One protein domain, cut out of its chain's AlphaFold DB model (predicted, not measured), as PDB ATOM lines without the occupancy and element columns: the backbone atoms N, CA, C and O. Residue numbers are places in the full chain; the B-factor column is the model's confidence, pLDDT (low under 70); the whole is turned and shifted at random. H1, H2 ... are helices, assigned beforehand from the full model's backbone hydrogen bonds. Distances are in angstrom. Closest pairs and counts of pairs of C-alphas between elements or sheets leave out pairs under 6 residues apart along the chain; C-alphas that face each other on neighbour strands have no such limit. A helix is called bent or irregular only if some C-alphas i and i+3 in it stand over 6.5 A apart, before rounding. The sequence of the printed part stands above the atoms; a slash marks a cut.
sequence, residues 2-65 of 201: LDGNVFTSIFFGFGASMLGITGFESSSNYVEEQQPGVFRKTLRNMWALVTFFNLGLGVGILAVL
ATOM      1  N   LEU A   2      52.881  35.162  24.195       41.06
ATOM      2  CA  LEU A   2      52.907  36.293  25.116       41.06
ATOM      3  C   LEU A   2      53.456  35.689  26.394       41.06
ATOM      4  O   LEU A   2      52.867  34.731  26.898       41.06
ATOM      5  N   ASP A   3      54.608  36.171  26.844       50.25
ATOM      6  CA  ASP A   3      55.149  35.766  28.131       50.25
ATOM      7  C   ASP A   3      54.069  35.967  29.196       50.25
ATOM      8  O   ASP A   3      53.297  36.937  29.140       50.25
ATOM      9  N   GLY A   4      53.990  35.021  30.135       63.41
ATOM     10  CA  GLY A   4      53.139  35.093  31.321       63.41
ATOM     11  C   GLY A   4      53.615  36.211  32.243       63.41
ATOM     12  O   GLY A   4      54.104  35.966  33.337       63.41
ATOM     13  N   ASN A   5      53.533  37.443  31.758       79.81
ATOM     14  CA  ASN A   5      53.880  38.657  32.453       79.81
ATOM     15  C   ASN A   5      52.603  39.237  33.066       79.81
ATOM     16  O   ASN A   5      51.509  39.089  32.516       79.81
ATOM     17  N   VAL A   6      52.740  39.927  34.195       80.62
ATOM     18  CA  VAL A   6      51.624  40.547  34.929       80.62
ATOM     19  C   VAL A   6      50.777  41.421  33.998       80.62
ATOM     20  O   VAL A   6      49.549  41.387  34.053       80.62
ATOM     21  N   PHE A   7      51.429  42.126  33.070       83.81
ATOM     22  CA  PHE A   7      50.771  42.938  32.049       83.81
ATOM     23  C   PHE A   7      49.824  42.127  31.148       83.81
ATOM     24  O   PHE A   7      48.679  42.525  30.940       83.81
ATOM     25  N   THR A   8      50.268  40.967  30.661       80.75
ATOM     26  CA  THR A   8      49.478  40.069  29.809       80.75
ATOM     27  C   THR A   8      48.229  39.574  30.542       80.75
ATOM     28  O   THR A   8      47.126  39.628  29.999       80.75
ATOM     29  N   SER A   9      48.374  39.150  31.801       80.62
ATOM     30  CA  SER A   9      47.255  38.659  32.614       80.62
ATOM     31  C   SER A   9      46.230  39.750  32.927       80.62
ATOM     32  O   SER A   9      45.030  39.496  32.847       80.62
ATOM     33  N   ILE A  10      46.682  40.973  33.225       85.25
ATOM     34  CA  ILE A  10      45.787  42.119  33.439       85.25
ATOM     35  C   ILE A  10      45.064  42.478  32.142       85.25
ATOM     36  O   ILE A  10      43.849  42.660  32.155       85.25
ATOM     37  N   PHE A  11      45.780  42.539  31.018       86.50
ATOM     38  CA  PHE A  11      45.200  42.893  29.725       86.50
ATOM     39  C   PHE A  11      44.103  41.912  29.306       86.50
ATOM     40  O   PHE A  11      42.993  42.319  28.957       86.50
ATOM     41  N   PHE A  12      44.370  40.609  29.392       81.38
ATOM     42  CA  PHE A  12      43.354  39.623  29.055       81.38
ATOM     43  C   PHE A  12      42.239  39.513  30.100       81.38
ATOM     44  O   PHE A  12      41.092  39.283  29.721       81.38
ATOM     45  N   GLY A  13      42.541  39.685  31.391       82.88
ATOM     46  CA  GLY A  13      41.523  39.730  32.444       82.88
ATOM     47  C   GLY A  13      40.554  40.896  32.237       82.88
ATOM     48  O   GLY A  13      39.337  40.718  32.283       82.88
ATOM     49  N   PHE A  14      41.089  42.069  31.893       85.56
ATOM     50  CA  PHE A  14      40.304  43.233  31.498       85.56
ATOM     51  C   PHE A  14      39.457  42.939  30.252       85.56
ATOM     52  O   PHE A  14      38.247  43.157  30.274       85.56
ATOM     53  N   GLY A  15      40.048  42.364  29.199       84.94
ATOM     54  CA  GLY A  15      39.320  41.983  27.985       84.94
ATOM     55  C   GLY A  15      38.168  41.006  28.247       84.94
ATOM     56  O   GLY A  15      37.065  41.207  27.742       84.94
ATOM     57  N   ALA A  16      38.383  39.995  29.093       80.75
ATOM     58  CA  ALA A  16      37.333  39.065  29.503       80.75
ATOM     59  C   ALA A  16      36.213  39.772  30.291       80.75
ATOM     60  O   ALA A  16      35.037  39.477  30.080       80.75
ATOM     61  N   SER A  17      36.558  40.744  31.144       82.00
ATOM     62  CA  SER A  17      35.578  41.511  31.928       82.00
ATOM     63  C   SER A  17      34.696  42.442  31.081       82.00
ATOM     64  O   SER A  17      33.539  42.676  31.434       82.00
ATOM     65  N   MET A  18      35.184  42.917  29.926       82.88
ATOM     66  CA  MET A  18      34.426  43.812  29.035       82.88
ATOM     67  C   MET A  18      33.153  43.171  28.473       82.88
ATOM     68  O   MET A  18      32.198  43.883  28.163       82.88
ATOM     69  N   LEU A  19      33.087  41.836  28.404       80.88
ATOM     70  CA  LEU A  19      31.878  41.122  27.984       80.88
ATOM     71  C   LEU A  19      30.665  41.487  28.854       80.88
ATOM     72  O   LEU A  19      29.564  41.631  28.327       80.88
ATOM     73  N   GLY A  20      30.871  41.726  30.154       73.62
ATOM     74  CA  GLY A  20      29.810  42.119  31.088       73.62
ATOM     75  C   GLY A  20      29.258  43.535  30.870       73.62
ATOM     76  O   GLY A  20      28.174  43.844  31.357       73.62
ATOM     77  N   ILE A  21      29.965  44.391  30.123       77.19
ATOM     78  CA  ILE A  21      29.579  45.794  29.879       77.19
ATOM     79  C   ILE A  21      28.812  45.953  28.552       77.19
ATOM     80  O   ILE A  21      28.101  46.934  28.343       77.19
ATOM     81  N   THR A  22      28.852  44.955  27.669       78.00
ATOM     82  CA  THR A  22      28.152  44.991  26.368       78.00
ATOM     83  C   THR A  22      26.632  45.180  26.488       78.00
ATOM     84  O   THR A  22      25.998  45.772  25.618       78.00
ATOM     85  N   GLY A  23      26.024  44.773  27.608       74.06
ATOM     86  CA  GLY A  23      24.593  44.983  27.856       74.06
ATOM     87  C   GLY A  23      24.186  46.458  27.982       74.06
ATOM     88  O   GLY A  23      23.040  46.803  27.685       74.06
ATOM     89  N   PHE A  24      25.108  47.345  28.374       78.38
ATOM     90  CA  PHE A  24      24.828  48.780  28.487       78.38
ATOM     91  C   PHE A  24      24.594  49.414  27.112       78.38
ATOM     92  O   PHE A  24      23.720  50.270  26.978       78.38
ATOM     93  N   GLU A  25      25.300  48.946  26.081       79.38
ATOM     94  CA  GLU A  25      25.105  49.377  24.694       79.38
ATOM     95  C   GLU A  25      23.695  49.030  24.211       79.38
ATOM     96  O   GLU A  25      22.957  49.898  23.748       79.38
ATOM     97  N   SER A  26      23.273  47.778  24.401       76.19
ATOM     98  CA  SER A  26      21.962  47.312  23.940       76.19
ATOM     99  C   SER A  26      20.805  48.074  24.595       76.19
ATOM    100  O   SER A  26      19.784  48.318  23.956       76.19
ATOM    101  N   SER A  27      20.980  48.545  25.837       76.56
ATOM    102  CA  SER A  27      19.969  49.359  26.525       76.56
ATOM    103  C   SER A  27      19.661  50.685  25.814       76.56
ATOM    104  O   SER A  27      18.529  51.166  25.879       76.56
ATOM    105  N   SER A  28      20.640  51.248  25.095       79.12
ATOM    106  CA  SER A  28      20.476  52.479  24.314       79.12
ATOM    107  C   SER A  28      19.648  52.266  23.046       79.12
ATOM    108  O   SER A  28      18.967  53.183  22.594       79.12
ATOM    109  N   ASN A  29      19.612  51.035  22.525       75.94
ATOM    110  CA  ASN A  29      18.836  50.699  21.336       75.94
ATOM    111  C   ASN A  29      17.318  50.855  21.559       75.94
ATOM    112  O   ASN A  29      16.594  51.151  20.607       75.94
ATOM    113  N   TYR A  30      16.865  50.712  22.812       71.69
ATOM    114  CA  TYR A  30      15.464  50.806  23.249       71.69
ATOM    115  C   TYR A  30      15.119  52.139  23.924       71.69
ATOM    116  O   TYR A  30      14.087  52.247  24.581       71.69
ATOM    117  N   VAL A  31      15.969  53.163  23.798       77.88
ATOM    118  CA  VAL A  31      15.728  54.463  24.447       77.88
ATOM    119  C   VAL A  31      14.406  55.108  24.007       77.88
ATOM    120  O   VAL A  31      13.780  55.808  24.796       77.88
ATOM    121  N   GLU A  32      13.954  54.824  22.782       73.50
ATOM    122  CA  GLU A  32      12.707  55.341  22.197       73.50
ATOM    123  C   GLU A  32      11.441  54.700  22.789       73.50
ATOM    124  O   GLU A  32      10.385  55.328  22.791       73.50
ATOM    125  N   GLU A  33      11.535  53.480  23.329       77.81
ATOM    126  CA  GLU A  33      10.412  52.784  23.981       77.81
ATOM    127  C   GLU A  33      10.367  53.029  25.502       77.81
ATOM    128  O   GLU A  33       9.430  52.619  26.188       77.81
ATOM    129  N   GLN A  34      11.377  53.704  26.058       79.31
ATOM    130  CA  GLN A  34      11.449  54.012  27.484       79.31
ATOM    131  C   GLN A  34      10.696  55.303  27.823       79.31
ATOM    132  O   GLN A  34      10.726  56.289  27.091       79.31
ATOM    133  N   GLN A  35      10.070  55.330  29.001       83.69
ATOM    134  CA  GLN A  35       9.463  56.554  29.520       83.69
ATOM    135  C   GLN A  35      10.520  57.665  29.706       83.69
ATOM    136  O   GLN A  35      11.667  57.383  30.093       83.69
ATOM    137  N   PRO A  36      10.147  58.942  29.492       80.31
ATOM    138  CA  PRO A  36      11.072  60.062  29.612       80.31
ATOM    139  C   PRO A  36      11.707  60.115  31.009       80.31
ATOM    140  O   PRO A  36      11.035  60.055  32.036       80.31
ATOM    141  N   GLY A  37      13.039  60.212  31.048       81.44
ATOM    142  CA  GLY A  37      13.821  60.302  32.288       81.44
ATOM    143  C   GLY A  37      14.197  58.966  32.945       81.44
ATOM    144  O   GLY A  37      14.962  58.973  33.914       81.44
ATOM    145  N   VAL A  38      13.735  57.820  32.427       85.62
ATOM    146  CA  VAL A  38      14.066  56.497  32.993       85.62
ATOM    147  C   VAL A  38      15.448  56.006  32.547       85.62
ATOM    148  O   VAL A  38      16.155  55.398  33.347       85.62
ATOM    149  N   PHE A  39      15.911  56.384  31.352       83.75
ATOM    150  CA  PHE A  39      17.199  55.949  30.788       83.75
ATOM    151  C   PHE A  39      18.402  56.162  31.726       83.75
ATOM    152  O   PHE A  39      19.175  55.242  31.998       83.75
ATOM    153  N   ARG A  40      18.529  57.359  32.319       84.25
ATOM    154  CA  ARG A  40      19.617  57.664  33.271       84.25
ATOM    155  C   ARG A  40      19.519  56.838  34.557       84.25
ATOM    156  O   ARG A  40      20.546  56.474  35.129       84.25
ATOM    157  N   LYS A  41      18.299  56.539  35.020       85.88
ATOM    158  CA  LYS A  41      18.078  55.689  36.200       85.88
ATOM    159  C   LYS A  41      18.464  54.242  35.897       85.88
ATOM    160  O   LYS A  41      19.121  53.628  36.733       85.88
ATOM    161  N   THR A  42      18.135  53.745  34.705       86.38
ATOM    162  CA  THR A  42      18.514  52.407  34.235       86.38
ATOM    163  C   THR A  42      20.028  52.240  34.208       86.38
ATOM    164  O   THR A  42      20.535  51.323  34.844       86.38
ATOM    165  N   LEU A  43      20.764  53.163  33.577       85.88
ATOM    166  CA  LEU A  43      22.230  53.095  33.518       85.88
ATOM    167  C   LEU A  43      22.872  53.113  34.913       85.88
ATOM    168  O   LEU A  43      23.754  52.305  35.198       85.88
ATOM    169  N   ARG A  44      22.401  53.993  35.810       87.38
ATOM    170  CA  ARG A  44      22.934  54.095  37.178       87.38
ATOM    171  C   ARG A  44      22.664  52.836  38.002       87.38
ATOM    172  O   ARG A  44      23.550  52.380  38.718       87.38
ATOM    173  N   ASN A  45      21.453  52.287  37.910       89.06
ATOM    174  CA  ASN A  45      21.079  51.087  38.654       89.06
ATOM    175  C   ASN A  45      21.799  49.846  38.113       89.06
ATOM    176  O   ASN A  45      22.301  49.032  38.879       89.06
ATOM    177  N   MET A  46      21.899  49.735  36.789       87.06
ATOM    178  CA  MET A  46      22.580  48.629  36.130       87.06
ATOM    179  C   MET A  46      24.075  48.620  36.456       87.06
ATOM    180  O   MET A  46      24.599  47.570  36.811       87.06
ATOM    181  N   TRP A  47      24.753  49.774  36.419       86.50
ATOM    182  CA  TRP A  47      26.168  49.869  36.796       86.50
ATOM    183  C   TRP A  47      26.404  49.445  38.246       86.50
ATOM    184  O   TRP A  47      27.252  48.593  38.497       86.50
ATOM    185  N   ALA A  48      25.597  49.950  39.185       89.62
ATOM    186  CA  ALA A  48      25.722  49.591  40.595       89.62
ATOM    187  C   ALA A  48      25.536  48.080  40.835       89.62
ATOM    188  O   ALA A  48      26.338  47.463  41.538       89.62
ATOM    189  N   LEU A  49      24.518  47.469  40.219       88.50
ATOM    190  CA  LEU A  49      24.258  46.031  40.342       88.50
ATOM    191  C   LEU A  49      25.372  45.189  39.711       88.50
ATOM    192  O   LEU A  49      25.843  44.237  40.329       88.50
ATOM    193  N   VAL A  50      25.825  45.548  38.507       87.69
ATOM    194  CA  VAL A  50      26.903  44.836  37.808       87.69
ATOM    195  C   VAL A  50      28.189  44.880  38.624       87.69
ATOM    196  O   VAL A  50      28.807  43.834  38.810       87.69
ATOM    197  N   THR A  51      28.576  46.040  39.159       88.25
ATOM    198  CA  THR A  51      29.765  46.164  40.013       88.25
ATOM    199  C   THR A  51      29.633  45.325  41.278       88.25
ATOM    200  O   THR A  51      30.563  44.598  41.615       88.25
ATOM    201  N   PHE A  52      28.478  45.368  41.947       91.12
ATOM    202  CA  PHE A  52      28.247  44.597  43.166       91.12
ATOM    203  C   PHE A  52      28.329  43.082  42.925       91.12
ATOM    204  O   PHE A  52      29.078  42.395  43.618       91.12
ATOM    205  N   PHE A  53      27.622  42.555  41.919       88.38
ATOM    206  CA  PHE A  53      27.612  41.116  41.642       88.38
ATOM    207  C   PHE A  53      28.927  40.613  41.043       88.38
ATOM    208  O   PHE A  53      29.396  39.557  41.456       88.38
ATOM    209  N   ASN A  54      29.561  41.345  40.118       87.44
ATOM    210  CA  ASN A  54      30.838  40.903  39.542       87.44
ATOM    211  C   ASN A  54      31.958  40.913  40.585       87.44
ATOM    212  O   ASN A  54      32.746  39.970  40.642       87.44
ATOM    213  N   LEU A  55      32.009  41.939  41.438       89.19
ATOM    214  CA  LEU A  55      32.988  41.997  42.519       89.19
ATOM    215  C   LEU A  55      32.702  40.928  43.580       89.19
ATOM    216  O   LEU A  55      33.612  40.208  43.979       89.19
ATOM    217  N   GLY A  56      31.440  40.790  43.997       90.19
ATOM    218  CA  GLY A  56      31.024  39.790  44.978       90.19
ATOM    219  C   GLY A  56      31.308  38.360  44.520       90.19
ATOM    220  O   GLY A  56      31.875  37.576  45.277       90.19
ATOM    221  N   LEU A  57      30.991  38.029  43.264       86.44
ATOM    222  CA  LEU A  57      31.303  36.721  42.684       86.44
ATOM    223  C   LEU A  57      32.813  36.517  42.531       86.44
ATOM    224  O   LEU A  57      33.301  35.445  42.868       86.44
ATOM    225  N   GLY A  58      33.565  37.529  42.088       86.88
ATOM    226  CA  GLY A  58      35.023  37.438  41.965       86.88
ATOM    227  C   GLY A  58      35.713  37.149  43.301       86.88
ATOM    228  O   GLY A  58      36.532  36.235  43.393       86.88
ATOM    229  N   VAL A  59      35.332  37.875  44.357       87.88
ATOM    230  CA  VAL A  59      35.841  37.643  45.718       87.88
ATOM    231  C   VAL A  59      35.373  36.288  46.251       87.88
ATOM    232  O   VAL A  59      36.177  35.548  46.810       87.88
ATOM    233  N   GLY A  60      34.105  35.924  46.043       86.50
ATOM    234  CA  GLY A  60      33.554  34.643  46.486       86.50
ATOM    235  C   GLY A  60      34.250  33.436  45.854       86.50
ATOM    236  O   GLY A  60      34.554  32.470  46.546       86.50
ATOM    237  N   ILE A  61      34.573  33.503  44.562       85.00
ATOM    238  CA  ILE A  61      35.304  32.447  43.850       85.00
ATOM    239  C   ILE A  61      36.707  32.259  44.442       85.00
ATOM    240  O   ILE A  61      37.099  31.127  44.718       85.00
ATOM    241  N   LEU A  62      37.441  33.355  44.668       85.25
ATOM    242  CA  LEU A  62      38.796  33.309  45.229       85.25
ATOM    243  C   LEU A  62      38.819  32.900  46.709       85.25
ATOM    244  O   LEU A  62      39.800  32.317  47.160       85.25
ATOM    245  N   ALA A  63      37.758  33.192  47.463       85.94
ATOM    246  CA  ALA A  63      37.635  32.791  48.862       85.94
ATOM    247  C   ALA A  63      37.305  31.297  49.028       85.94
ATOM    248  O   ALA A  63      37.699  30.693  50.021       85.94
ATOM    249  N   VAL A  64      36.570  30.707  48.079       83.25
ATOM    250  CA  VAL A  64      36.091  29.317  48.165       83.25
ATOM    251  C   VAL A  64      37.052  28.321  47.514       83.25
ATOM    252  O   VAL A  64      37.167  27.198  48.005       83.25
ATOM    253  N   LEU A  65      37.718  28.686  46.411       79.75
ATOM    254  CA  LEU A  65      38.501  27.740  45.613       79.75
ATOM    255  C   LEU A  65      39.987  28.137  45.536       79.75
ATOM    256  O   LEU A  65      40.291  29.265  45.142       79.75
TER     257      LEU A  65
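What this domain is: This is residues 2 to 65 of the 201 residues of an uncharacterized protein of Phytophthora fragariae (UniProt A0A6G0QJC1). Two long helices, H1 then H2, make a helical hairpin that opens as a narrow V, with residues 2 to 16 and 55 to 65 sticking out as its free ends. The printed part has 64 residues and is all helix, with no named strand. It is only just loose, close to extended, with a radius of gyration of the C-alphas of 16.0 A, and flat, spanning 49 by 28 by 12 A.

Where its parts are: Find C-alpha 6 at (51.624, 40.547, 34.929); from there H1, residues 6 to 29, runs 36.9 A. It is only just irregular, C-alphas 20 and 23 being 6.8 A apart, with a kink of 35 degrees near residue 20. H2, residues 38 to 64, runs 38.1 A to C-alpha 64 at (36.091, 29.317, 48.165).

How they stand to each other: Look at Phe 24 and Leu 43, whose C-alphas, 7.1 A apart, are the closest of this hairpin. H1 and H2 only just touch, with 3 pairs of C-alphas within 8 A, through residues 20 to 24 and 43 to 50 alone. They run opposite ways at a shallow tilt of 33 degrees, only just short of steep. Every O i to N i+4 pair is within hydrogen-bond range in H2, and 10 of 20 in H1.

The domain as a whole: The C-alphas farthest apart, those of Asp 3 and Pro 36, are 50.4 A apart. The printed part has no cut, and the link is short. Residues 2 to 4 have pLDDT under 70.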